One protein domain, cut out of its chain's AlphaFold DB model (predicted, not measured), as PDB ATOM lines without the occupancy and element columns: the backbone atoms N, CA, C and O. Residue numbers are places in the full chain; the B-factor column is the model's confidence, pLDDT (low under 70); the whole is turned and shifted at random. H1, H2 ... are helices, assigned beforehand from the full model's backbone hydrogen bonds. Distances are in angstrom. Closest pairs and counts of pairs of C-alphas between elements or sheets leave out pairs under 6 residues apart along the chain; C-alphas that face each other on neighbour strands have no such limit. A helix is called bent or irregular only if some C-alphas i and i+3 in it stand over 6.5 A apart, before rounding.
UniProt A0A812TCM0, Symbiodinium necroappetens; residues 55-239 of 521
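AT A GLANCE: This is residues 55 to 239 of the 521 residues of a protein of Symbiodinium necroappetens (UniProt A0A812TCM0). A long kinked helix, H7, runs along one side of a flat domain; H5 crosses it, H3 and then H2 pack on from H5, and H1 sits between H2 and H7. At one end H8 turns back from the end of H7 as an arm whose residues 224 to 233 stick out; at the other end the short H6 packs beside the last turns of H5. The printed part has 185 residues with eight named helices, H1 to H8 in order, and no named strand: all helix, with mostly crossed packing. It is only just compact, close to loose, with a radius of gyration of the C-alphas of 18.9 A and spans of 61 by 50 by 24 A.

IN THESE COORDINATES: Find C-alpha 174 at (-43.930, -0.694, 35.023); from there H7, residues 174 to 215, runs 53.3 A, with a kink of 51 degrees near residue 200. H5, residues 129 to 158, is 41.8 A long, and H3, residues 98 to 121, is 34.6 A. H2 is residues 70 to 88, 27.5 A. H1, residues 55 to 66, begins at C-alpha 55 (-24.422, -20.929, 26.657). H4 is residues 123 to 126 and H6 is residues 163 to 171. H8, residues 217 to 239, runs 32.6 A to C-alpha 239 at (-12.720, -24.944, 55.313). H1 and H6 are irregular: C-alphas 63 and 66 are 7.4 A apart, C-alphas 163 and 166 7.1 A.

HOW THE PARTS SIT: Start at Gly 189 of H7: its C-alpha is 4.6 A from that of Leu 137, the closest pair with H5, at a steep tilt of 59 degrees, opposite ways. H7 touches H1 with residues 191 to 207 alone, closest at the C-alphas of Gly 195 and Pro 55, 3.8 A. H5 touches H3, closest at the C-alphas of Ala 143 and Arg 111, 4.9 A. H2 and H3 form a hairpin, closest at the C-alphas of Gly 74 and Gly 108, 3.7 A. H1 and H2 form another, closest at the C-alphas of Asn 61 and Ala 77, 5.7 A. H5 and H6 are a third, at a shallow tilt of 27 degrees, closest at the C-alphas of Cys 156 and Cys 168, 6.3 A. H4 and H5 touch only at the corner, the C-alphas of Arg 125 and Gly 131 being closest at 5.0 A. H7 and H8 touch only at the corner too, closest at the C-alphas of Ile 213 and Gly 219, 4.2 A. Every O i to N i+4 pair is within hydrogen-bond range in H3, H5 and H8, against 6 of 8 in H1, 13 of 15 in H2, 32 of 38 in H7 and 1 of 5 in H6, which has 2 of 6 O i to N i+3 pairs; H4 is too short for an i+4 pair.

THE WHOLE: The C-alphas farthest apart, of Pro 163 and Arg 216, are 61.7 A apart. The printed part has no cut and no long link. Its mean pLDDT is 74.7; among the 46 residues under 70 are 81 to 100 and 160 to 172.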
ATOM      1  N   PRO A  55     -24.490 -19.737  27.500       70.88
ATOM      2  CA  PRO A  55     -24.422 -20.929  26.657       70.88
ATOM      3  C   PRO A  55     -23.951 -22.183  27.387       70.88
ATOM      4  O   PRO A  55     -24.497 -23.267  27.164       70.88
ATOM      5  N   LEU A  56     -22.976 -22.044  28.290       68.50
ATOM      6  CA  LEU A  56     -22.502 -23.152  29.114       68.50
ATOM      7  C   LEU A  56     -23.603 -23.657  30.058       68.50
ATOM      8  O   LEU A  56     -23.790 -24.867  30.202       68.50
ATOM      9  N   PHE A  57     -24.370 -22.741  30.649       72.31
ATOM     10  CA  PHE A  57     -25.545 -23.073  31.449       72.31
ATOM     11  C   PHE A  57     -26.555 -23.899  30.658       72.31
ATOM     12  O   PHE A  57     -27.054 -24.915  31.145       72.31
ATOM     13  N   GLU A  58     -26.834 -23.500  29.418       76.19
ATOM     14  CA  GLU A  58     -27.785 -24.225  28.588       76.19
ATOM     15  C   GLU A  58     -27.279 -25.616  28.203       76.19
ATOM     16  O   GLU A  58     -28.034 -26.596  28.230       76.19
ATOM     17  N   ALA A  59     -25.980 -25.734  27.928       74.12
ATOM     18  CA  ALA A  59     -25.336 -27.018  27.701       74.12
ATOM     19  C   ALA A  59     -25.462 -27.945  28.925       74.12
ATOM     20  O   ALA A  59     -25.824 -29.115  28.772       74.12
ATOM     21  N   LEU A  60     -25.245 -27.426  30.139       71.75
ATOM     22  CA  LEU A  60     -25.394 -28.174  31.394       71.75
ATOM     23  C   LEU A  60     -26.849 -28.577  31.670       71.75
ATOM     24  O   LEU A  60     -27.118 -29.742  31.973       71.75
ATOM     25  N   ASN A  61     -27.800 -27.658  31.490       75.56
ATOM     26  CA  ASN A  61     -29.231 -27.932  31.639       75.56
ATOM     27  C   ASN A  61     -29.686 -29.050  30.678       75.56
ATOM     28  O   ASN A  61     -30.448 -29.944  31.056       75.56
ATOM     29  N   THR A  62     -29.145 -29.057  29.455       75.56
ATOM     30  CA  THR A  62     -29.389 -30.109  28.459       75.56
ATOM     31  C   THR A  62     -28.741 -31.438  28.854       75.56
ATOM     32  O   THR A  62     -29.357 -32.496  28.708       75.56
ATOM     33  N   ALA A  63     -27.525 -31.415  29.409       71.94
ATOM     34  CA  ALA A  63     -26.840 -32.620  29.879       71.94
ATOM     35  C   ALA A  63     -27.602 -33.319  31.023       71.94
ATOM     36  O   ALA A  63     -27.614 -34.549  31.108       71.94
ATOM     37  N   TRP A  64     -28.302 -32.558  31.869       74.94
ATOM     38  CA  TRP A  64     -29.097 -33.087  32.982       74.94
ATOM     39  C   TRP A  64     -30.515 -33.531  32.614       74.94
ATOM     40  O   TRP A  64     -31.262 -33.979  33.489       74.94
ATOM     41  N   VAL A  65     -30.894 -33.485  31.330       74.94
ATOM     42  CA  VAL A  65     -32.231 -33.887  30.851       74.94
ATOM     43  C   VAL A  65     -32.637 -35.295  31.293       74.94
ATOM     44  O   VAL A  65     -33.825 -35.538  31.509       74.94
ATOM     45  N   ASN A  66     -31.667 -36.188  31.483       72.38
ATOM     46  CA  ASN A  66     -31.908 -37.577  31.875       72.38
ATOM     47  C   ASN A  66     -31.694 -37.851  33.373       72.38
ATOM     48  O   ASN A  66     -32.004 -38.945  33.827       72.38
ATOM     49  N   LEU A  67     -31.158 -36.889  34.131       75.94
ATOM     50  CA  LEU A  67     -30.762 -37.080  35.533       75.94
ATOM     51  C   LEU A  67     -31.786 -36.528  36.527       75.94
ATOM     52  O   LEU A  67     -31.933 -37.074  37.615       75.94
ATOM     53  N   LEU A  68     -32.494 -35.452  36.171       76.25
ATOM     54  CA  LEU A  68     -33.398 -34.750  37.085       76.25
ATOM     55  C   LEU A  68     -34.806 -34.574  36.478       76.25
ATOM     56  O   LEU A  68     -34.955 -34.481  35.254       76.25
ATOM     57  N   PRO A  69     -35.871 -34.474  37.293       76.81
ATOM     58  CA  PRO A  69     -37.180 -33.987  36.854       76.81
ATOM     59  C   PRO A  69     -37.083 -32.579  36.250       76.81
ATOM     60  O   PRO A  69     -36.229 -31.789  36.647       76.81
ATOM     61  N   ARG A  70     -37.964 -32.232  35.300       70.56
ATOM     62  CA  ARG A  70     -37.920 -30.924  34.606       70.56
ATOM     63  C   ARG A  70     -37.967 -29.731  35.568       70.56
ATOM     64  O   ARG A  70     -37.261 -28.759  35.343       70.56
ATOM     65  N   SER A  71     -38.747 -29.809  36.643       66.12
ATOM     66  CA  SER A  71     -38.826 -28.756  37.665       66.12
ATOM     67  C   SER A  71     -37.499 -28.552  38.402       66.12
ATOM     68  O   SER A  71     -37.055 -27.421  38.569       66.12
ATOM     69  N   LEU A  72     -36.825 -29.643  38.778       75.12
ATOM     70  CA  LEU A  72     -35.561 -29.600  39.518       75.12
ATOM     71  C   LEU A  72     -34.357 -29.281  38.632       75.12
ATOM     72  O   LEU A  72     -33.394 -28.711  39.124       75.12
ATOM     73  N   ARG A  73     -34.405 -29.601  37.333       78.06
ATOM     74  CA  ARG A  73     -33.335 -29.252  36.383       78.06
ATOM     75  C   ARG A  73     -33.088 -27.761  36.315       78.06
ATOM     76  O   ARG A  73     -31.949 -27.338  36.441       78.06
ATOM     77  N   GLY A  74     -34.159 -26.991  36.123       69.88
ATOM     78  CA  GLY A  74     -34.067 -25.540  36.002       69.88
ATOM     79  C   GLY A  74     -33.504 -24.922  37.276       69.88
ATOM     80  O   GLY A  74     -32.571 -24.132  37.202       69.88
ATOM     81  N   ALA A  75     -34.014 -25.348  38.434       70.19
ATOM     82  CA  ALA A  75     -33.544 -24.859  39.726       70.19
ATOM     83  C   ALA A  75     -32.098 -25.277  40.034       70.19
ATOM     84  O   ALA A  75     -31.307 -24.455  40.483       70.19
ATOM     85  N   ALA A  76     -31.724 -26.531  39.759       73.81
ATOM     86  CA  ALA A  76     -30.364 -27.018  39.967       73.81
ATOM     87  C   ALA A  76     -29.369 -26.343  39.020       73.81
ATOM     88  O   ALA A  76     -28.258 -26.026  39.434       73.81
ATOM     89  N   ALA A  77     -29.753 -26.132  37.756       70.69
ATOM     90  CA  ALA A  77     -28.918 -25.425  36.796       70.69
ATOM     91  C   ALA A  77     -28.728 -23.990  37.280       70.69
ATOM     92  O   ALA A  77     -27.583 -23.557  37.393       70.69
ATOM     93  N   GLY A  78     -29.831 -23.315  37.645       68.25
ATOM     94  CA  GLY A  78     -29.857 -21.977  38.246       68.25
ATOM     95  C   GLY A  78     -28.859 -21.858  39.389       68.25
ATOM     96  O   GLY A  78     -27.879 -21.134  39.271       68.25
ATOM     97  N   ALA A  79     -29.035 -22.680  40.424       68.06
ATOM     98  CA  ALA A  79     -28.163 -22.703  41.595       68.06
ATOM     99  C   ALA A  79     -26.692 -23.014  41.264       68.06
ATOM    100  O   ALA A  79     -25.792 -22.472  41.903       68.06
ATOM    101  N   LEU A  80     -26.420 -23.875  40.273       70.00
ATOM    102  CA  LEU A  80     -25.052 -24.146  39.832       70.00
ATOM    103  C   LEU A  80     -24.429 -22.924  39.146       70.00
ATOM    104  O   LEU A  80     -23.262 -22.637  39.397       70.00
ATOM    105  N   ALA A  81     -25.176 -22.200  38.306       65.75
ATOM    106  CA  ALA A  81     -24.693 -20.948  37.724       65.75
ATOM    107  C   ALA A  81     -24.398 -19.908  38.799       65.75
ATOM    108  O   ALA A  81     -23.319 -19.321  38.756       65.75
ATOM    109  N   SER A  82     -25.292 -19.727  39.776       65.00
ATOM    110  CA  SER A  82     -25.053 -18.799  40.886       65.00
ATOM    111  C   SER A  82     -23.809 -19.207  41.676       65.00
ATOM    112  O   SER A  82     -22.979 -18.364  41.986       65.00
ATOM    113  N   ALA A  83     -23.629 -20.505  41.945       64.94
ATOM    114  CA  ALA A  83     -22.451 -21.013  42.645       64.94
ATOM    115  C   ALA A  83     -21.149 -20.815  41.844       64.94
ATOM    116  O   ALA A  83     -20.117 -20.486  42.425       64.94
ATOM    117  N   LEU A  84     -21.184 -20.991  40.519       61.84
ATOM    118  CA  LEU A  84     -20.039 -20.738  39.637       61.84
ATOM    119  C   LEU A  84     -19.717 -19.241  39.531       61.84
ATOM    120  O   LEU A  84     -18.546 -18.871  39.534       61.84
ATOM    121  N   ALA A  85     -20.737 -18.383  39.468       59.97
ATOM    122  CA  ALA A  85     -20.573 -16.932  39.459       59.97
ATOM    123  C   ALA A  85     -20.021 -16.416  40.798       59.97
ATOM    124  O   ALA A  85     -19.088 -15.610  40.815       59.97
ATOM    125  N   ALA A  86     -20.509 -16.964  41.913       58.91
ATOM    126  CA  ALA A  86     -19.996 -16.688  43.252       58.91
ATOM    127  C   ALA A  86     -18.558 -17.179  43.455       58.91
ATOM    128  O   ALA A  86     -17.843 -16.626  44.266       58.91
ATOM    129  N   HIS A  87     -18.096 -18.186  42.709       54.22
ATOM    130  CA  HIS A  87     -16.684 -18.587  42.732       54.22
ATOM    131  C   HIS A  87     -15.766 -17.638  41.950       54.22
ATOM    132  O   HIS A  87     -14.560 -17.644  42.174       54.22
ATOM    133  N   SER A  88     -16.308 -16.864  41.003       52.78
ATOM    134  CA  SER A  88     -15.526 -15.902  40.212       52.78
ATOM    135  C   SER A  88     -15.376 -14.535  40.877       52.78
ATOM    136  O   SER A  88     -14.534 -13.747  40.464       52.78
ATOM    137  N   THR A  89     -16.177 -14.263  41.903       48.25
ATOM    138  CA  THR A  89     -16.078 -13.057  42.721       48.25
ATOM    139  C   THR A  89     -15.569 -13.497  44.089       48.25
ATOM    140  O   THR A  89     -16.078 -14.462  44.635       48.25
ATOM    141  N   GLU A  90     -14.565 -12.843  44.674       49.31
ATOM    142  CA  GLU A  90     -14.043 -13.185  46.019       49.31
ATOM    143  C   GLU A  90     -15.080 -12.993  47.157       49.31
ATOM    144  O   GLU A  90     -14.756 -13.062  48.341       49.31
ATOM    145  N   ALA A  91     -16.346 -12.745  46.813       46.53
ATOM    146  CA  ALA A  91     -17.455 -12.679  47.742       46.53
ATOM    147  C   ALA A  91     -17.752 -14.087  48.279       46.53
ATOM    148  O   ALA A  91     -18.216 -14.959  47.548       46.53
ATOM    149  N   SER A  92     -17.479 -14.294  49.572       44.25
ATOM    150  CA  SER A  92     -17.653 -15.583  50.250       44.25
ATOM    151  C   SER A  92     -18.987 -16.246  49.895       44.25
ATOM    152  O   SER A  92     -20.051 -15.615  49.942       44.25
ATOM    153  N   LEU A  93     -18.945 -17.551  49.628       48.09
ATOM    154  CA  LEU A  93     -20.126 -18.399  49.413       48.09
ATOM    155  C   LEU A  93     -21.140 -18.315  50.572       48.09
ATOM    156  O   LEU A  93     -22.314 -18.637  50.395       48.09
ATOM    157  N   VAL A  94     -20.690 -17.870  51.749       47.19
ATOM    158  CA  VAL A  94     -21.492 -17.662  52.962       47.19
ATOM    159  C   VAL A  94     -22.496 -16.509  52.807       47.19
ATOM    160  O   VAL A  94     -23.551 -16.534  53.438       47.19
ATOM    161  N   HIS A  95     -22.218 -15.539  51.929       46.12
ATOM    162  CA  HIS A  95     -23.083 -14.383  51.656       46.12
ATOM    163  C   HIS A  95     -23.873 -14.521  50.354       46.12
ATOM    164  O   HIS A  95     -24.393 -13.522  49.856       46.12
ATOM    165  N   LEU A  96     -23.981 -15.736  49.798       54.34
ATOM    166  CA  LEU A  96     -24.819 -15.965  48.628       54.34
ATOM    167  C   LEU A  96     -26.256 -15.560  48.972       54.34
ATOM    168  O   LEU A  96     -26.950 -16.234  49.738       54.34
ATOM    169  N   ASP A  97     -26.652 -14.403  48.450       64.81
ATOM    170  CA  ASP A  97     -27.897 -13.753  48.804       64.81
ATOM    171  C   ASP A  97     -29.053 -14.708  48.492       64.81
ATOM    172  O   ASP A  97     -29.214 -15.195  47.367       64.81
ATOM    173  N   ARG A  98     -29.856 -15.017  49.516       66.69
ATOM    174  CA  ARG A  98     -31.007 -15.919  49.392       66.69
ATOM    175  C   ARG A  98     -31.971 -15.420  48.316       66.69
ATOM    176  O   ARG A  98     -32.624 -16.242  47.676       66.69
ATOM    177  N   ALA A  99     -32.026 -14.104  48.092       64.19
ATOM    178  CA  ALA A  99     -32.811 -13.504  47.022       64.19
ATOM    179  C   ALA A  99     -32.282 -13.879  45.627       64.19
ATOM    180  O   ALA A  99     -33.074 -14.156  44.728       64.19
ATOM    181  N   LEU A 100     -30.961 -13.966  45.455       66.00
ATOM    182  CA  LEU A 100     -30.317 -14.303  44.182       66.00
ATOM    183  C   LEU A 100     -30.480 -15.793  43.847       66.00
ATOM    184  O   LEU A 100     -30.890 -16.144  42.743       66.00
ATOM    185  N   LEU A 101     -30.288 -16.673  44.837       70.50
ATOM    186  CA  LEU A 101     -30.603 -18.102  44.700       70.50
ATOM    187  C   LEU A 101     -32.080 -18.339  44.360       70.50
ATOM    188  O   LEU A 101     -32.404 -19.206  43.546       70.50
ATOM    189  N   PHE A 102     -32.983 -17.581  44.988       71.62
ATOM    190  CA  PHE A 102     -34.410 -17.666  44.702       71.62
ATOM    191  C   PHE A 102     -34.736 -17.175  43.290       71.62
ATOM    192  O   PHE A 102     -35.498 -17.840  42.590       71.62
ATOM    193  N   GLN A 103     -34.135 -16.066  42.849       75.75
ATOM    194  CA  GLN A 103     -34.286 -15.550  41.489       75.75
ATOM    195  C   GLN A 103     -33.882 -16.603  40.453       75.75
ATOM    196  O   GLN A 103     -34.661 -16.885  39.545       75.75
ATOM    197  N   ASP A 104     -32.718 -17.233  40.617       74.06
ATOM    198  CA  ASP A 104     -32.211 -18.228  39.669       74.06
ATOM    199  C   ASP A 104     -33.030 -19.527  39.690       74.06
ATOM    200  O   ASP A 104     -33.276 -20.144  38.645       74.06
ATOM    201  N   ALA A 105     -33.532 -19.928  40.862       72.31
ATOM    202  CA  ALA A 105     -34.454 -21.053  40.978       72.31
ATOM    203  C   ALA A 105     -35.802 -20.765  40.294       72.31
ATOM    204  O   ALA A 105     -36.312 -21.604  39.540       72.31
ATOM    205  N   LEU A 106     -36.363 -19.572  40.519       73.62
ATOM    206  CA  LEU A 106     -37.622 -19.128  39.923       73.62
ATOM    207  C   LEU A 106     -37.483 -18.964  38.407       73.62
ATOM    208  O   LEU A 106     -38.351 -19.413  37.658       73.62
ATOM    209  N   TYR A 107     -36.356 -18.414  37.955       78.94
ATOM    210  CA  TYR A 107     -35.967 -18.335  36.554       78.94
ATOM    211  C   TYR A 107     -35.971 -19.720  35.905       78.94
ATOM    212  O   TYR A 107     -36.660 -19.946  34.908       78.94
ATOM    213  N   GLY A 108     -35.264 -20.685  36.501       76.69
ATOM    214  CA  GLY A 108     -35.194 -22.048  35.987       76.69
ATOM    215  C   GLY A 108     -36.560 -22.742  35.919       76.69
ATOM    216  O   GLY A 108     -36.864 -23.429  34.937       76.69
ATOM    217  N   ALA A 109     -37.408 -22.541  36.931       75.19
ATOM    218  CA  ALA A 109     -38.759 -23.092  36.965       75.19
ATOM    219  C   ALA A 109     -39.670 -22.468  35.892       75.19
ATOM    220  O   ALA A 109     -40.282 -23.197  35.104       75.19
ATOM    221  N   ALA A 110     -39.719 -21.134  35.826       78.69
ATOM    222  CA  ALA A 110     -40.515 -20.391  34.852       78.69
ATOM    223  C   ALA A 110     -40.092 -20.740  33.423       78.69
ATOM    224  O   ALA A 110     -40.927 -21.053  32.574       78.69
ATOM    225  N   ARG A 111     -38.783 -20.799  33.172       82.81
ATOM    226  CA  ARG A 111     -38.220 -21.134  31.867       82.81
ATOM    227  C   ARG A 111     -38.675 -22.498  31.369       82.81
ATOM    228  O   ARG A 111     -39.072 -22.620  30.213       82.81
ATOM    229  N   ASN A 112     -38.659 -23.520  32.222       82.31
ATOM    230  CA  ASN A 112     -39.060 -24.870  31.824       82.31
ATOM    231  C   ASN A 112     -40.567 -24.980  31.552       82.31
ATOM    232  O   ASN A 112     -40.962 -25.707  30.636       82.31
ATOM    233  N   GLN A 113     -41.393 -24.241  32.299       82.69
ATOM    234  CA  GLN A 113     -42.835 -24.143  32.049       82.69
ATOM    235  C   GLN A 113     -43.120 -23.438  30.718       82.69
ATOM    236  O   GLN A 113     -43.812 -23.991  29.862       82.69
ATOM    237  N   VAL A 114     -42.524 -22.260  30.497       81.88
ATOM    238  CA  VAL A 114     -42.714 -21.491  29.259       81.88
ATOM    239  C   VAL A 114     -42.176 -22.264  28.058       81.88
ATOM    240  O   VAL A 114     -42.859 -22.375  27.046       81.88
ATOM    241  N   HIS A 115     -41.003 -22.890  28.165       82.94
ATOM    242  CA  HIS A 115     -40.453 -23.700  27.080       82.94
ATOM    243  C   HIS A 115     -41.369 -24.882  26.724       82.94
ATOM    244  O   HIS A 115     -41.575 -25.171  25.541       82.94
ATOM    245  N   ALA A 116     -41.949 -25.562  27.721       84.12
ATOM    246  CA  ALA A 116     -42.913 -26.637  27.487       84.12
ATOM    247  C   ALA A 116     -44.182 -26.124  26.791       84.12
ATOM    248  O   ALA A 116     -44.626 -26.737  25.819       84.12
ATOM    249  N   MET A 117     -44.713 -24.982  27.234       85.06
ATOM    250  CA  MET A 117     -45.878 -24.334  26.631       85.06
ATOM    251  C   MET A 117     -45.614 -23.930  25.173       85.06
ATOM    252  O   MET A 117     -46.372 -24.310  24.284       85.06
ATOM    253  N   VAL A 118     -44.506 -23.236  24.894       83.31
ATOM    254  CA  VAL A 118     -44.146 -22.802  23.532       83.31
ATOM    255  C   VAL A 118     -43.900 -24.006  22.613       83.31
ATOM    256  O   VAL A 118     -44.304 -24.007  21.450       83.31
ATOM    257  N   THR A 119     -43.309 -25.081  23.138       86.50
ATOM    258  CA  THR A 119     -43.132 -26.336  22.392       86.50
ATOM    259  C   THR A 119     -44.470 -27.008  22.072       86.50
ATOM    260  O   THR A 119     -44.627 -27.557  20.981       86.50
ATOM    261  N   ALA A 120     -45.435 -26.951  22.993       88.12
ATOM    262  CA  ALA A 120     -46.767 -27.518  22.795       88.12
ATOM    263  C   ALA A 120     -47.582 -26.755  21.738       88.12
ATOM    264  O   ALA A 120     -48.342 -27.383  21.004       88.12
ATOM    265  N   LEU A 121     -47.382 -25.436  21.606       89.06
ATOM    266  CA  LEU A 121     -48.062 -24.619  20.592       89.06
ATOM    267  C   LEU A 121     -47.697 -25.026  19.158       89.06
ATOM    268  O   LEU A 121     -48.547 -24.978  18.272       89.06
ATOM    269  N   ASN A 122     -46.442 -25.416  18.900       89.06
ATOM    270  CA  ASN A 122     -46.031 -25.852  17.564       89.06
ATOM    271  C   ASN A 122     -44.924 -26.928  17.605       89.06
ATOM    272  O   ASN A 122     -43.738 -26.626  17.420       89.06
ATOM    273  N   PRO A 123     -45.291 -28.210  17.805       89.56
ATOM    274  CA  PRO A 123     -44.324 -29.285  18.026       89.56
ATOM    275  C   PRO A 123     -43.480 -29.603  16.787       89.56
ATOM    276  O   PRO A 123     -42.359 -30.092  16.919       89.56
ATOM    277  N   LEU A 124     -43.991 -29.330  15.581       88.19
ATOM    278  CA  LEU A 124     -43.241 -29.527  14.338       88.19
ATOM    279  C   LEU A 124     -42.131 -28.486  14.203       88.19
ATOM    280  O   LEU A 124     -40.983 -28.842  13.935       88.19
ATOM    281  N   ARG A 125     -42.448 -27.212  14.458       84.44
ATOM    282  CA  ARG A 125     -41.461 -26.130  14.416       84.44
ATOM    283  C   ARG A 125     -40.404 -26.307  15.500       84.44
ATOM    284  O   ARG A 125     -39.221 -26.160  15.200       84.44
ATOM    285  N   ALA A 126     -40.802 -26.716  16.705       85.88
ATOM    286  CA  ALA A 126     -39.901 -26.938  17.836       85.88
ATOM    287  C   ALA A 126     -38.800 -27.990  17.581       85.88
ATOM    288  O   ALA A 126     -37.773 -27.969  18.250       85.88
ATOM    289  N   ARG A 127     -38.985 -28.898  16.609       83.75
ATOM    290  CA  ARG A 127     -37.965 -29.892  16.217       83.75
ATOM    291  C   ARG A 127     -36.864 -29.327  15.322       83.75
ATOM    292  O   ARG A 127     -35.814 -29.949  15.190       83.75
ATOM    293  N   SER A 128     -37.102 -28.187  14.677       88.88
ATOM    294  CA  SER A 128     -36.080 -27.510  13.876       88.88
ATOM    295  C   SER A 128     -35.102 -26.751  14.775       88.88
ATOM    296  O   SER A 128     -35.484 -26.282  15.844       88.88
ATOM    297  N   SER A 129     -33.856 -26.573  14.328       86.00
ATOM    298  CA  SER A 129     -32.863 -25.758  15.046       86.00
ATOM    299  C   SER A 129     -33.349 -24.323  15.267       86.00
ATOM    300  O   SER A 129     -33.231 -23.796  16.368       86.00
ATOM    301  N   LEU A 130     -33.969 -23.724  14.245       86.44
ATOM    302  CA  LEU A 130     -34.557 -22.387  14.328       86.44
ATOM    303  C   LEU A 130     -35.719 -22.329  15.328       86.44
ATOM    304  O   LEU A 130     -35.830 -21.378  16.091       86.44
ATOM    305  N   GLY A 131     -36.597 -23.333  15.335       88.50
ATOM    306  CA  GLY A 131     -37.694 -23.386  16.297       88.50
ATOM    307  C   GLY A 131     -37.209 -23.604  17.723       88.50
ATOM    308  O   GLY A 131     -37.724 -22.963  18.628       88.50
ATOM    309  N   HIS A 132     -36.184 -24.434  17.928       85.56
ATOM    310  CA  HIS A 132     -35.559 -24.593  19.237       85.56
ATOM    311  C   HIS A 132     -34.928 -23.280  19.725       85.56
ATOM    312  O   HIS A 132     -35.211 -22.859  20.844       85.56
ATOM    313  N   PHE A 133     -34.189 -22.584  18.855       90.25
ATOM    314  CA  PHE A 133     -33.637 -21.255  19.131       90.25
ATOM    315  C   PHE A 133     -34.721 -20.259  19.560       90.25
ATOM    316  O   PHE A 133     -34.600 -19.628  20.606       90.25
ATOM    317  N   ILE A 134     -35.809 -20.146  18.788       90.12
ATOM    318  CA  ILE A 134     -36.916 -19.227  19.095       90.12
ATOM    319  C   ILE A 134     -37.590 -19.611  20.416       90.12
ATOM    320  O   ILE A 134     -37.882 -18.737  21.229       90.12
ATOM    321  N   ASN A 135     -37.818 -20.904  20.657       89.50
ATOM    322  CA  ASN A 135     -38.449 -21.371  21.889       89.50
ATOM    323  C   ASN A 135     -37.593 -21.049  23.114       89.50
ATOM    324  O   ASN A 135     -38.131 -20.604  24.127       89.50
ATOM    325  N   VAL A 136     -36.276 -21.253  23.026       89.12
ATOM    326  CA  VAL A 136     -35.346 -20.909  24.105       89.12
ATOM    327  C   VAL A 136     -35.280 -19.402  24.304       89.12
ATOM    328  O   VAL A 136     -35.382 -18.974  25.447       89.12
ATOM    329  N   LEU A 137     -35.195 -18.615  23.227       91.69
ATOM    330  CA  LEU A 137     -35.205 -17.152  23.286       91.69
ATOM    331  C   LEU A 137     -36.440 -16.647  24.036       91.69
ATOM    332  O   LEU A 137     -36.314 -15.971  25.050       91.69
ATOM    333  N   VAL A 138     -37.636 -17.035  23.588       89.81
ATOM    334  CA  VAL A 138     -38.900 -16.589  24.192       89.81
ATOM    335  C   VAL A 138     -39.016 -17.057  25.641       89.81
ATOM    336  O   VAL A 138     -39.374 -16.267  26.512       89.81
ATOM    337  N   ALA A 139     -38.690 -18.323  25.921       88.62
ATOM    338  CA  ALA A 139     -38.784 -18.868  27.269       88.62
ATOM    339  C   ALA A 139     -37.800 -18.210  28.238       88.62
ATOM    340  O   ALA A 139     -38.169 -17.927  29.374       88.62
ATOM    341  N   ALA A 140     -36.569 -17.956  27.797       88.06
ATOM    342  CA  ALA A 140     -35.546 -17.307  28.601       88.06
ATOM    343  C   ALA A 140     -35.885 -15.837  28.864       88.06
ATOM    344  O   ALA A 140     -35.812 -15.416  30.015       88.06
ATOM    345  N   THR A 141     -36.317 -15.083  27.849       89.56
ATOM    346  CA  THR A 141     -36.724 -13.682  28.021       89.56
ATOM    347  C   THR A 141     -37.918 -13.574  28.971       89.56
ATOM    348  O   THR A 141     -37.876 -12.801  29.926       89.56
ATOM    349  N   ALA A 142     -38.958 -14.392  28.774       87.12
ATOM    350  CA  ALA A 142     -40.140 -14.384  29.635       87.12
ATOM    351  C   ALA A 142     -39.805 -14.787  31.081       87.12
ATOM    352  O   ALA A 142     -40.212 -14.112  32.023       87.12
ATOM    353  N   ALA A 143     -39.023 -15.856  31.262       85.88
ATOM    354  CA  ALA A 143     -38.598 -16.298  32.585       85.88
ATOM    355  C   ALA A 143     -37.744 -15.249  33.297       85.88
ATOM    356  O   ALA A 143     -37.892 -15.066  34.501       85.88
ATOM    357  N   HIS A 144     -36.885 -14.539  32.560       86.88
ATOM    358  CA  HIS A 144     -36.055 -13.491  33.133       86.88
ATOM    359  C   HIS A 144     -36.911 -12.334  33.647       86.88
ATOM    360  O   HIS A 144     -36.793 -11.975  34.815       86.88
ATOM    361  N   MET A 145     -37.845 -11.837  32.827       85.75
ATOM    362  CA  MET A 145     -38.773 -10.780  33.239       85.75
ATOM    363  C   MET A 145     -39.569 -11.165  34.494       85.75
ATOM    364  O   MET A 145     -39.684 -10.360  35.412       85.75
ATOM    365  N   VAL A 146     -40.059 -12.408  34.573       83.88
ATOM    366  CA  VAL A 146     -40.779 -12.904  35.760       83.88
ATOM    367  C   VAL A 146     -39.851 -13.030  36.973       83.88
ATOM    368  O   VAL A 146     -40.246 -12.692  38.085       83.88
ATOM    369  N   SER A 147     -38.612 -13.492  36.783       81.19
ATOM    370  CA  SER A 147     -37.655 -13.684  37.880       81.19
ATOM    371  C   SER A 147     -37.193 -12.376  38.518       81.19
ATOM    372  O   SER A 147     -37.098 -12.312  39.741       81.19
ATOM    373  N   VAL A 148     -36.972 -11.331  37.714       81.44
ATOM    374  CA  VAL A 148     -36.597  -9.998  38.205       81.44
ATOM    375  C   VAL A 148     -37.720  -9.437  39.077       81.44
ATOM    376  O   VAL A 148     -37.479  -9.050  40.215       81.44
ATOM    377  N   GLN A 149     -38.969  -9.527  38.608       78.69
ATOM    378  CA  GLN A 149     -40.134  -9.118  39.398       78.69
ATOM    379  C   GLN A 149     -40.281  -9.947  40.680       78.69
ATOM    380  O   GLN A 149     -40.562  -9.408  41.747       78.69
ATOM    381  N   GLY A 150     -40.066 -11.261  40.589       78.12
ATOM    382  CA  GLY A 150     -40.119 -12.157  41.740       78.12
ATOM    383  C   GLY A 150     -39.081 -11.815  42.811       78.12
ATOM    384  O   GLY A 150     -39.399 -11.892  43.996       78.12
ATOM    385  N   LYS A 151     -37.872 -11.403  42.408       80.69
ATOM    386  CA  LYS A 151     -36.820 -10.956  43.328       80.69
ATOM    387  C   LYS A 151     -37.232  -9.694  44.075       80.69
ATOM    388  O   LYS A 151     -37.157  -9.676  45.296       80.69
ATOM    389  N   GLU A 152     -37.709  -8.674  43.372       75.44
ATOM    390  CA  GLU A 152     -38.087  -7.404  44.000       75.44
ATOM    391  C   GLU A 152     -39.289  -7.558  44.943       75.44
ATOM    392  O   GLU A 152     -39.308  -7.001  46.043       75.44
ATOM    393  N   VAL A 153     -40.268  -8.387  44.560       76.94
ATOM    394  CA  VAL A 153     -41.383  -8.757  45.445       76.94
ATOM    395  C   VAL A 153     -40.863  -9.492  46.679       76.94
ATOM    396  O   VAL A 153     -41.272  -9.168  47.792       76.94
ATOM    397  N   LEU A 154     -39.941 -10.445  46.511       75.69
ATOM    398  CA  LEU A 154     -39.350 -11.173  47.630       75.69
ATOM    399  C   LEU A 154     -38.570 -10.238  48.561       75.69
ATOM    400  O   LEU A 154     -38.745 -10.324  49.772       75.69
ATOM    401  N   GLU A 155     -37.747  -9.339  48.027       75.00
ATOM    402  CA  GLU A 155     -37.015  -8.340  48.809       75.00
ATOM    403  C   GLU A 155     -37.973  -7.436  49.587       75.00
ATOM    404  O   GLU A 155     -37.767  -7.210  50.780       75.00
ATOM    405  N   CYS A 156     -39.074  -6.996  48.967       76.06
ATOM    406  CA  CYS A 156     -40.104  -6.235  49.668       76.06
ATOM    407  C   CYS A 156     -40.787  -7.061  50.776       76.06
ATOM    408  O   CYS A 156     -41.019  -6.549  51.874       76.06
ATOM    409  N   CYS A 157     -41.073  -8.347  50.539       76.25
ATOM    410  CA  CYS A 157     -41.648  -9.241  51.549       76.25
ATOM    411  C   CYS A 157     -40.677  -9.541  52.705       76.25
ATOM    412  O   CYS A 157     -41.108  -9.666  53.852       76.25
ATOM    413  N   LEU A 158     -39.378  -9.670  52.414       73.06
ATOM    414  CA  LEU A 158     -38.327  -9.993  53.384       73.06
ATOM    415  C   LEU A 158     -37.786  -8.768  54.126       73.06
ATOM    416  O   LEU A 158     -37.178  -8.939  55.188       73.06
ATOM    417  N   ALA A 159     -38.021  -7.553  53.618       75.75
ATOM    418  CA  ALA A 159     -37.730  -6.291  54.291       75.75
ATOM    419  C   ALA A 159     -38.590  -6.161  55.560       75.75
ATOM    420  O   ALA A 159     -39.612  -5.478  55.622       75.75
ATOM    421  N   THR A 160     -38.179  -6.873  56.605       57.12
ATOM    422  CA  THR A 160     -39.004  -7.128  57.784       57.12
ATOM    423  C   THR A 160     -39.108  -5.921  58.707       57.12
ATOM    424  O   THR A 160     -40.106  -5.816  59.417       57.12
ATOM    425  N   ARG A 161     -38.170  -4.963  58.699       50.47
ATOM    426  CA  ARG A 161     -38.242  -3.765  59.559       50.47
ATOM    427  C   ARG A 161     -37.496  -2.572  58.960       50.47
ATOM    428  O   ARG A 161     -36.276  -2.513  58.993       50.47
ATOM    429  N   GLY A 162     -38.244  -1.594  58.457       59.75
ATOM    430  CA  GLY A 162     -37.740  -0.267  58.106       59.75
ATOM    431  C   GLY A 162     -38.835   0.609  57.484       59.75
ATOM    432  O   GLY A 162     -39.816   0.067  56.971       59.75
ATOM    433  N   PRO A 163     -38.683   1.948  57.474       55.62
ATOM    434  CA  PRO A 163     -39.651   2.890  56.886       55.62
ATOM    435  C   PRO A 163     -39.852   2.727  55.363       55.62
ATOM    436  O   PRO A 163     -40.673   3.406  54.760       55.62
ATOM    437  N   LYS A 164     -39.159   1.774  54.727       51.91
ATOM    438  CA  LYS A 164     -39.200   1.488  53.287       51.91
ATOM    439  C   LYS A 164     -40.448   0.725  52.809       51.91
ATOM    440  O   LYS A 164     -40.503   0.345  51.648       51.91
ATOM    441  N   LYS A 165     -41.481   0.514  53.635       55.47
ATOM    442  CA  LYS A 165     -42.736  -0.114  53.161       55.47
ATOM    443  C   LYS A 165     -43.492   0.742  52.134       55.47
ATOM    444  O   LYS A 165     -44.189   0.182  51.294       55.47
ATOM    445  N   GLN A 166     -43.304   2.066  52.143       53.22
ATOM    446  CA  GLN A 166     -43.845   2.962  51.108       53.22
ATOM    447  C   GLN A 166     -43.231   2.726  49.719       53.22
ATOM    448  O   GLN A 166     -43.877   3.005  48.715       53.22
ATOM    449  N   LEU A 167     -42.041   2.121  49.649       57.56
ATOM    450  CA  LEU A 167     -41.335   1.892  48.392       57.56
ATOM    451  C   LEU A 167     -41.953   0.766  47.555       57.56
ATOM    452  O   LEU A 167     -41.709   0.726  46.366       57.56
ATOM    453  N   CYS A 168     -42.775  -0.132  48.106       60.50
ATOM    454  CA  CYS A 168     -43.241  -1.303  47.350       60.50
ATOM    455  C   CYS A 168     -44.142  -0.927  46.147       60.50
ATOM    456  O   CYS A 168     -44.041  -1.532  45.084       60.50
ATOM    457  N   LEU A 169     -44.976   0.116  46.287       63.34
ATOM    458  CA  LEU A 169     -45.809   0.658  45.198       63.34
ATOM    459  C   LEU A 169     -45.011   1.529  44.212       63.34
ATOM    460  O   LEU A 169     -45.336   1.552  43.028       63.34
ATOM    461  N   GLU A 170     -43.966   2.218  44.679       65.25
ATOM    462  CA  GLU A 170     -43.061   3.000  43.822       65.25
ATOM    463  C   GLU A 170     -42.024   2.139  43.096       65.25
ATOM    464  O   GLU A 170     -41.609   2.495  41.993       65.25
ATOM    465  N   LEU A 171     -41.629   1.005  43.682       60.44
ATOM    466  CA  LEU A 171     -40.782   0.014  43.038       60.44
ATOM    467  C   LEU A 171     -41.509  -0.477  41.801       60.44
ATOM    468  O   LEU A 171     -40.943  -0.336  40.734       60.44
ATOM    469  N   LEU A 172     -42.778  -0.889  41.903       63.69
ATOM    470  CA  LEU A 172     -43.614  -1.434  40.818       63.69
ATOM    471  C   LEU A 172     -43.940  -0.472  39.650       63.69
ATOM    472  O   LEU A 172     -44.933  -0.685  38.955       63.69
ATOM    473  N   GLN A 173     -43.139   0.564  39.378       71.62
ATOM    474  CA  GLN A 173     -43.295   1.412  38.195       71.62
ATOM    475  C   GLN A 173     -43.029   0.618  36.901       71.62
ATOM    476  O   GLN A 173     -41.872   0.431  36.507       71.62
ATOM    477  N   PRO A 174     -44.077   0.235  36.141       66.25
ATOM    478  CA  PRO A 174     -43.930  -0.694  35.023       66.25
ATOM    479  C   PRO A 174     -43.066  -0.109  33.905       66.25
ATOM    480  O   PRO A 174     -42.371  -0.838  33.208       66.25
ATOM    481  N   ALA A 175     -43.090   1.218  33.739       70.00
ATOM    482  CA  ALA A 175     -42.428   1.914  32.641       70.00
ATOM    483  C   ALA A 175     -40.893   1.884  32.728       70.00
ATOM    484  O   ALA A 175     -40.232   1.699  31.707       70.00
ATOM    485  N   ARG A 176     -40.320   2.044  33.929       67.12
ATOM    486  CA  ARG A 176     -38.861   1.966  34.127       67.12
ATOM    487  C   ARG A 176     -38.378   0.522  33.996       67.12
ATOM    488  O   ARG A 176     -37.389   0.255  33.322       67.12
ATOM    489  N   TRP A 177     -39.159  -0.416  34.528       66.88
ATOM    490  CA  TRP A 177     -38.851  -1.845  34.501       66.88
ATOM    491  C   TRP A 177     -38.876  -2.429  33.098       66.88
ATOM    492  O   TRP A 177     -38.016  -3.227  32.729       66.88
ATOM    493  N   PHE A 178     -39.854  -2.014  32.293       72.06
ATOM    494  CA  PHE A 178     -39.982  -2.515  30.933       72.06
ATOM    495  C   PHE A 178     -38.823  -2.071  30.048       72.06
ATOM    496  O   PHE A 178     -38.528  -2.744  29.071       72.06
ATOM    497  N   ARG A 179     -38.167  -0.945  30.345       74.62
ATOM    498  CA  ARG A 179     -37.060  -0.475  29.511       74.62
ATOM    499  C   ARG A 179     -35.770  -1.213  29.843       74.62
ATOM    500  O   ARG A 179     -35.203  -1.862  28.967       74.62
ATOM    501  N   ASP A 180     -35.351  -1.152  31.100       72.62
ATOM    502  CA  ASP A 180     -34.028  -1.635  31.490       72.62
ATOM    503  C   ASP A 180     -34.059  -3.162  31.715       72.62
ATOM    504  O   ASP A 180     -33.187  -3.894  31.243       72.62
ATOM    505  N   GLY A 181     -35.150  -3.677  32.296       79.62
ATOM    506  CA  GLY A 181     -35.364  -5.110  32.496       79.62
ATOM    507  C   GLY A 181     -35.636  -5.883  31.204       79.62
ATOM    508  O   GLY A 181     -35.170  -7.012  31.070       79.62
ATOM    509  N   ALA A 182     -36.336  -5.303  30.217       82.69
ATOM    510  CA  ALA A 182     -36.593  -6.019  28.960       82.69
ATOM    511  C   ALA A 182     -35.348  -6.120  28.076       82.69
ATOM    512  O   ALA A 182     -35.165  -7.140  27.414       82.69
ATOM    513  N   LEU A 183     -34.488  -5.096  28.062       83.56
ATOM    514  CA  LEU A 183     -33.244  -5.137  27.294       83.56
ATOM    515  C   LEU A 183     -32.284  -6.183  27.866       83.56
ATOM    516  O   LEU A 183     -31.758  -7.011  27.121       83.56
ATOM    517  N   HIS A 184     -32.144  -6.217  29.192       81.69
ATOM    518  CA  HIS A 184     -31.358  -7.243  29.867       81.69
ATOM    519  C   HIS A 184     -31.965  -8.646  29.683       81.69
ATOM    520  O   HIS A 184     -31.262  -9.575  29.285       81.69
ATOM    521  N   ALA A 185     -33.287  -8.797  29.835       86.69
ATOM    522  CA  ALA A 185     -33.984 -10.057  29.561       86.69
ATOM    523  C   ALA A 185     -33.764 -10.545  28.125       86.69
ATOM    524  O   ALA A 185     -33.622 -11.744  27.891       86.69
ATOM    525  N   LEU A 186     -33.736  -9.625  27.161       88.50
ATOM    526  CA  LEU A 186     -33.520  -9.944  25.759       88.50
ATOM    527  C   LEU A 186     -32.073 -10.369  25.489       88.50
ATOM    528  O   LEU A 186     -31.867 -11.320  24.740       88.50
ATOM    529  N   LEU A 187     -31.084  -9.740  26.127       85.69
ATOM    530  CA  LEU A 187     -29.679 -10.164  26.066       85.69
ATOM    531  C   LEU A 187     -29.462 -11.552  26.673       85.69
ATOM    532  O   LEU A 187     -28.822 -12.414  26.061       85.69
ATOM    533  N   VAL A 188     -30.039 -11.797  27.849       85.56
ATOM    534  CA  VAL A 188     -30.028 -13.112  28.506       85.56
ATOM    535  C   VAL A 188     -30.736 -14.148  27.629       85.56
ATOM    536  O   VAL A 188     -30.246 -15.261  27.436       85.56
ATOM    537  N   GLY A 189     -31.866 -13.778  27.025       88.69
ATOM    538  CA  GLY A 189     -32.587 -14.631  26.090       88.69
ATOM    539  C   GLY A 189     -31.771 -14.972  24.845       88.69
ATOM    540  O   GLY A 189     -31.712 -16.137  24.452       88.69
ATOM    541  N   LEU A 190     -31.113 -13.981  24.238       89.25
ATOM    542  CA  LEU A 190     -30.322 -14.145  23.019       89.25
ATOM    543  C   LEU A 190     -29.088 -15.012  23.259       89.25
ATOM    544  O   LEU A 190     -28.817 -15.921  22.478       89.25
ATOM    545  N   SER A 191     -28.365 -14.771  24.349       87.12
ATOM    546  CA  SER A 191     -27.192 -15.562  24.730       87.12
ATOM    547  C   SER A 191     -27.556 -17.028  24.993       87.12
ATOM    548  O   SER A 191     -26.914 -17.925  24.445       87.12
ATOM    549  N   LEU A 192     -28.643 -17.303  25.719       86.00
ATOM    550  CA  LEU A 192     -29.137 -18.672  25.910       86.00
ATOM    551  C   LEU A 192     -29.617 -19.311  24.610       86.00
ATOM    552  O   LEU A 192     -29.350 -20.489  24.366       86.00
ATOM    553  N   ALA A 193     -30.298 -18.549  23.756       87.81
ATOM    554  CA  ALA A 193     -30.751 -19.037  22.462       87.81
ATOM    555  C   ALA A 193     -29.563 -19.396  21.560       87.81
ATOM    556  O   ALA A 193     -29.566 -20.463  20.945       87.81
ATOM    557  N   LEU A 194     -28.507 -18.583  21.536       86.44
ATOM    558  CA  LEU A 194     -27.260 -18.907  20.839       86.44
ATOM    559  C   LEU A 194     -26.617 -20.177  21.409       86.44
ATOM    560  O   LEU A 194     -26.241 -21.066  20.646       86.44
ATOM    561  N   GLY A 195     -26.587 -20.325  22.736       82.81
ATOM    562  CA  GLY A 195     -26.154 -21.562  23.388       82.81
ATOM    563  C   GLY A 195     -26.974 -22.784  22.979       82.81
ATOM    564  O   GLY A 195     -26.418 -23.854  22.730       82.81
ATOM    565  N   SER A 196     -28.288 -22.618  22.808       85.25
ATOM    566  CA  SER A 196     -29.184 -23.701  22.389       85.25
ATOM    567  C   SER A 196     -28.832 -24.271  21.008       85.25
ATOM    568  O   SER A 196     -28.982 -25.475  20.780       85.25
ATOM    569  N   LEU A 197     -28.259 -23.459  20.108       84.62
ATOM    570  CA  LEU A 197     -27.779 -23.936  18.805       84.62
ATOM    571  C   LEU A 197     -26.644 -24.954  18.960       84.62
ATOM    572  O   LEU A 197     -26.609 -25.949  18.232       84.62
ATOM    573  N   ALA A 198     -25.763 -24.754  19.944       78.19
ATOM    574  CA  ALA A 198     -24.715 -25.712  20.285       78.19
ATOM    575  C   ALA A 198     -25.283 -26.942  21.016       78.19
ATOM    576  O   ALA A 198     -24.805 -28.065  20.828       78.19
ATOM    577  N   THR A 199     -26.349 -26.776  21.806       77.75
ATOM    578  CA  THR A 199     -26.887 -27.873  22.627       77.75
ATOM    579  C   THR A 199     -27.486 -29.036  21.850       77.75
ATOM    580  O   THR A 199     -27.464 -30.157  22.349       77.75
ATOM    581  N   LEU A 200     -27.929 -28.845  20.605       73.12
ATOM    582  CA  LEU A 200     -28.333 -29.965  19.742       73.12
ATOM    583  C   LEU A 200     -27.180 -30.951  19.499       73.12
ATOM    584  O   LEU A 200     -27.402 -32.161  19.402       73.12
ATOM    585  N   GLN A 201     -25.947 -30.451  19.418       77.38
ATOM    586  CA  GLN A 201     -24.750 -31.280  19.292       77.38
ATOM    587  C   GLN A 201     -24.325 -31.838  20.655       77.38
ATOM    588  O   GLN A 201     -24.071 -33.039  20.773       77.38
ATOM    589  N   VAL A 202     -24.348 -31.002  21.701       73.19
ATOM    590  CA  VAL A 202     -24.005 -31.412  23.074       73.19
ATOM    591  C   VAL A 202     -24.967 -32.472  23.605       73.19
ATOM    592  O   VAL A 202     -24.533 -33.396  24.274       73.19
ATOM    593  N   GLY A 203     -26.256 -32.419  23.277       72.31
ATOM    594  CA  GLY A 203     -27.242 -33.418  23.685       72.31
ATOM    595  C   GLY A 203     -26.984 -34.783  23.047       72.31
ATOM    596  O   GLY A 203     -27.072 -35.811  23.721       72.31
ATOM    597  N   LYS A 204     -26.579 -34.815  21.768       77.06
ATOM    598  CA  LYS A 204     -26.153 -36.058  21.103       77.06
ATOM    599  C   LYS A 204     -24.911 -36.626  21.782       77.06
ATOM    600  O   LYS A 204     -24.930 -37.791  22.185       77.06
ATOM    601  N   LEU A 205     -23.890 -35.790  21.971       73.38
ATOM    602  CA  LEU A 205     -22.631 -36.161  22.614       73.38
ATOM    603  C   LEU A 205     -22.841 -36.607  24.068       73.38
ATOM    604  O   LEU A 205     -22.339 -37.647  24.474       73.38
ATOM    605  N   GLY A 206     -23.652 -35.879  24.828       72.31
ATOM    606  CA  GLY A 206     -24.007 -36.165  26.212       72.31
ATOM    607  C   GLY A 206     -24.797 -37.461  26.341       72.31
ATOM    608  O   GLY A 206     -24.479 -38.281  27.192       72.31
ATOM    609  N   SER A 207     -25.761 -37.723  25.452       76.38
ATOM    610  CA  SER A 207     -26.478 -39.008  25.431       76.38
ATOM    611  C   SER A 207     -25.566 -40.189  25.083       76.38
ATOM    612  O   SER A 207     -25.813 -41.313  25.523       76.38
ATOM    613  N   PHE A 208     -24.526 -39.950  24.281       78.44
ATOM    614  CA  PHE A 208     -23.520 -40.944  23.930       78.44
ATOM    615  C   PHE A 208     -22.579 -41.204  25.110       78.44
ATOM    616  O   PHE A 208     -22.440 -42.351  25.525       78.44
ATOM    617  N   LEU A 209     -22.025 -40.149  25.715       74.56
ATOM    618  CA  LEU A 209     -21.205 -40.210  26.928       74.56
ATOM    619  C   LEU A 209     -21.954 -40.869  28.084       74.56
ATOM    620  O   LEU A 209     -21.412 -41.750  28.736       74.56
ATOM    621  N   PHE A 210     -23.216 -40.509  28.304       78.12
ATOM    622  CA  PHE A 210     -24.038 -41.092  29.361       78.12
ATOM    623  C   PHE A 210     -24.283 -42.584  29.129       78.12
ATOM    624  O   PHE A 210     -24.122 -43.385  30.047       78.12
ATOM    625  N   ARG A 211     -24.587 -42.985  27.887       83.25
ATOM    626  CA  ARG A 211     -24.664 -44.406  27.520       83.25
ATOM    627  C   ARG A 211     -23.327 -45.116  27.722       83.25
ATOM    628  O   ARG A 211     -23.322 -46.247  28.195       83.25
ATOM    629  N   LEU A 212     -22.207 -44.470  27.411       79.50
ATOM    630  CA  LEU A 212     -20.867 -45.027  27.598       79.50
ATOM    631  C   LEU A 212     -20.518 -45.206  29.087       79.50
ATOM    632  O   LEU A 212     -19.966 -46.238  29.466       79.50
ATOM    633  N   ILE A 213     -20.890 -44.230  29.922       81.62
ATOM    634  CA  ILE A 213     -20.697 -44.231  31.378       81.62
ATOM    635  C   ILE A 213     -21.558 -45.308  32.038       81.62
ATOM    636  O   ILE A 213     -21.040 -46.083  32.835       81.62
ATOM    637  N   LEU A 214     -22.844 -45.402  31.689       81.94
ATOM    638  CA  LEU A 214     -23.755 -46.394  32.268       81.94
ATOM    639  C   LEU A 214     -23.452 -47.823  31.817       81.94
ATOM    640  O   LEU A 214     -23.647 -48.763  32.579       81.94
ATOM    641  N   ARG A 215     -22.971 -48.006  30.584       89.25
ATOM    642  CA  ARG A 215     -22.692 -49.341  30.042       89.25
ATOM    643  C   ARG A 215     -21.411 -49.958  30.604       89.25
ATOM    644  O   ARG A 215     -21.201 -51.155  30.438       89.25
ATOM    645  N   ARG A 216     -20.539 -49.172  31.248       88.19
ATOM    646  CA  ARG A 216     -19.289 -49.667  31.837       88.19
ATOM    647  C   ARG A 216     -19.256 -49.407  33.347       88.19
ATOM    648  O   ARG A 216     -19.291 -48.246  33.744       88.19
ATOM    649  N   PRO A 217     -19.035 -50.426  34.201       83.12
ATOM    650  CA  PRO A 217     -18.934 -50.227  35.654       83.12
ATOM    651  C   PRO A 217     -17.799 -49.263  36.043       83.12
ATOM    652  O   PRO A 217     -17.918 -48.500  36.997       83.12
ATOM    653  N   ARG A 218     -16.724 -49.205  35.242       85.50
ATOM    654  CA  ARG A 218     -15.635 -48.225  35.401       85.50
ATOM    655  C   ARG A 218     -16.078 -46.780  35.143       85.50
ATOM    656  O   ARG A 218     -15.542 -45.868  35.758       85.50
ATOM    657  N   GLY A 219     -17.049 -46.573  34.253       78.19
ATOM    658  CA  GLY A 219     -17.622 -45.256  33.981       78.19
ATOM    659  C   GLY A 219     -18.390 -44.718  35.184       78.19
ATOM    660  O   GLY A 219     -18.215 -43.559  35.547       78.19
ATOM    661  N   LEU A 220     -19.169 -45.573  35.854       80.88
ATOM    662  CA  LEU A 220     -19.839 -45.231  37.114       80.88
ATOM    663  C   LEU A 220     -18.840 -44.877  38.219       80.88
ATOM    664  O   LEU A 220     -19.042 -43.899  38.932       80.88
ATOM    665  N   LEU A 221     -17.737 -45.623  38.319       83.25
ATOM    666  CA  LEU A 221     -16.666 -45.362  39.284       83.25
ATOM    667  C   LEU A 221     -15.975 -44.016  39.013       83.25
ATOM    668  O   LEU A 221     -15.789 -43.224  39.933       83.25
ATOM    669  N   LEU A 222     -15.678 -43.711  37.744       78.19
ATOM    670  CA  LEU A 222     -15.109 -42.424  37.333       78.19
ATOM    671  C   LEU A 222     -16.082 -41.262  37.588       78.19
ATOM    672  O   LEU A 222     -15.678 -40.219  38.099       78.19
ATOM    673  N   GLY A 223     -17.366 -41.453  37.277       76.19
ATOM    674  CA  GLY A 223     -18.420 -40.476  37.549       76.19
ATOM    675  C   GLY A 223     -18.581 -40.212  39.046       76.19
ATOM    676  O   GLY A 223     -18.605 -39.059  39.467       76.19
ATOM    677  N   GLY A 224     -18.601 -41.271  39.860       81.00
ATOM    678  CA  GLY A 224     -18.626 -41.181  41.318       81.00
ATOM    679  C   GLY A 224     -17.387 -40.486  41.882       81.00
ATOM    680  O   GLY A 224     -17.514 -39.629  42.753       81.00
ATOM    681  N   MET A 225     -16.202 -40.777  41.337       79.81
ATOM    682  CA  MET A 225     -14.949 -40.128  41.728       79.81
ATOM    683  C   MET A 225     -14.946 -38.638  41.378       79.81
ATOM    684  O   MET A 225     -14.562 -37.824  42.211       79.81
ATOM    685  N   MET A 226     -15.429 -38.251  40.194       72.69
ATOM    686  CA  MET A 226     -15.602 -36.841  39.823       72.69
ATOM    687  C   MET A 226     -16.556 -36.117  40.777       72.69
ATOM    688  O   MET A 226     -16.248 -35.026  41.251       72.69
ATOM    689  N   LEU A 227     -17.682 -36.741  41.124       74.19
ATOM    690  CA  LEU A 227     -18.669 -36.168  42.041       74.19
ATOM    691  C   LEU A 227     -18.115 -36.044  43.471       74.19
ATOM    692  O   LEU A 227     -18.335 -35.034  44.144       74.19
ATOM    693  N   ALA A 228     -17.333 -37.033  43.912       78.62
ATOM    694  CA  ALA A 228     -16.605 -37.000  45.176       78.62
ATOM    695  C   ALA A 228     -15.527 -35.905  45.185       78.62
ATOM    696  O   ALA A 228     -15.431 -35.161  46.160       78.62
ATOM    697  N   LEU A 229     -14.770 -35.742  44.095       72.94
ATOM    698  CA  LEU A 229     -13.772 -34.680  43.933       72.94
ATOM    699  C   LEU A 229     -14.415 -33.288  43.931       72.94
ATOM    700  O   LEU A 229     -13.904 -32.391  44.599       72.94
ATOM    701  N   CYS A 230     -15.558 -33.108  43.262       67.81
ATOM    702  CA  CYS A 230     -16.336 -31.871  43.333       67.81
ATOM    703  C   CYS A 230     -16.800 -31.580  44.765       67.81
ATOM    704  O   CYS A 230     -16.586 -30.474  45.257       67.81
ATOM    705  N   ARG A 231     -17.360 -32.570  45.480       72.25
ATOM    706  CA  ARG A 231     -17.731 -32.408  46.899       72.25
ATOM    707  C   ARG A 231     -16.530 -32.067  47.782       72.25
ATOM    708  O   ARG A 231     -16.655 -31.227  48.669       72.25
ATOM    709  N   LEU A 232     -15.380 -32.697  47.552       74.31
ATOM    710  CA  LEU A 232     -14.153 -32.436  48.304       74.31
ATOM    711  C   LEU A 232     -13.612 -31.030  48.039       74.31
ATOM    712  O   LEU A 232     -13.183 -30.372  48.985       74.31
ATOM    713  N   ARG A 233     -13.664 -30.539  46.794       71.50
ATOM    714  CA  ARG A 233     -13.285 -29.153  46.481       71.50
ATOM    715  C   ARG A 233     -14.234 -28.137  47.106       71.50
ATOM    716  O   ARG A 233     -13.749 -27.197  47.722       71.50
ATOM    717  N   LEU A 234     -15.548 -28.370  47.046       64.75
ATOM    718  CA  LEU A 234     -16.532 -27.503  47.708       64.75
ATOM    719  C   LEU A 234     -16.314 -27.452  49.232       64.75
ATOM    720  O   LEU A 234     -16.364 -26.380  49.823       64.75
ATOM    721  N   ARG A 235     -15.994 -28.588  49.868       71.56
ATOM    722  CA  ARG A 235     -15.668 -28.633  51.306       71.56
ATOM    723  C   ARG A 235     -14.340 -27.956  51.649       71.56
ATOM    724  O   ARG A 235     -14.247 -27.325  52.695       71.56
ATOM    725  N   ARG A 236     -13.314 -28.090  50.803       70.19
ATOM    726  CA  ARG A 236     -12.016 -27.428  51.019       70.19
ATOM    727  C   ARG A 236     -12.095 -25.917  50.827       70.19
ATOM    728  O   ARG A 236     -11.436 -25.215  51.579       70.19
ATOM    729  N   GLY A 237     -12.913 -25.436  49.888       56.97
ATOM    730  CA  GLY A 237     -13.220 -24.009  49.762       56.97
ATOM    731  C   GLY A 237     -13.817 -23.455  51.056       56.97
ATOM    732  O   GLY A 237     -13.281 -22.507  51.613       56.97
ATOM    733  N   ALA A 238     -14.825 -24.139  51.608       52.22
ATOM    734  CA  ALA A 238     -15.465 -23.735  52.864       52.22
ATOM    735  C   ALA A 238     -14.528 -23.797  54.090       52.22
ATOM    736  O   ALA A 238     -14.567 -22.922  54.941       52.22
ATOM    737  N   ALA A 239     -13.654 -24.807  54.185       55.22
ATOM    738  CA  ALA A 239     -12.720 -24.944  55.313       55.22
ATOM    739  C   ALA A 239     -11.492 -24.013  55.226       55.22
ATOM    740  O   ALA A 239     -10.782 -23.829  56.215       55.22
TER     741      ALA A 239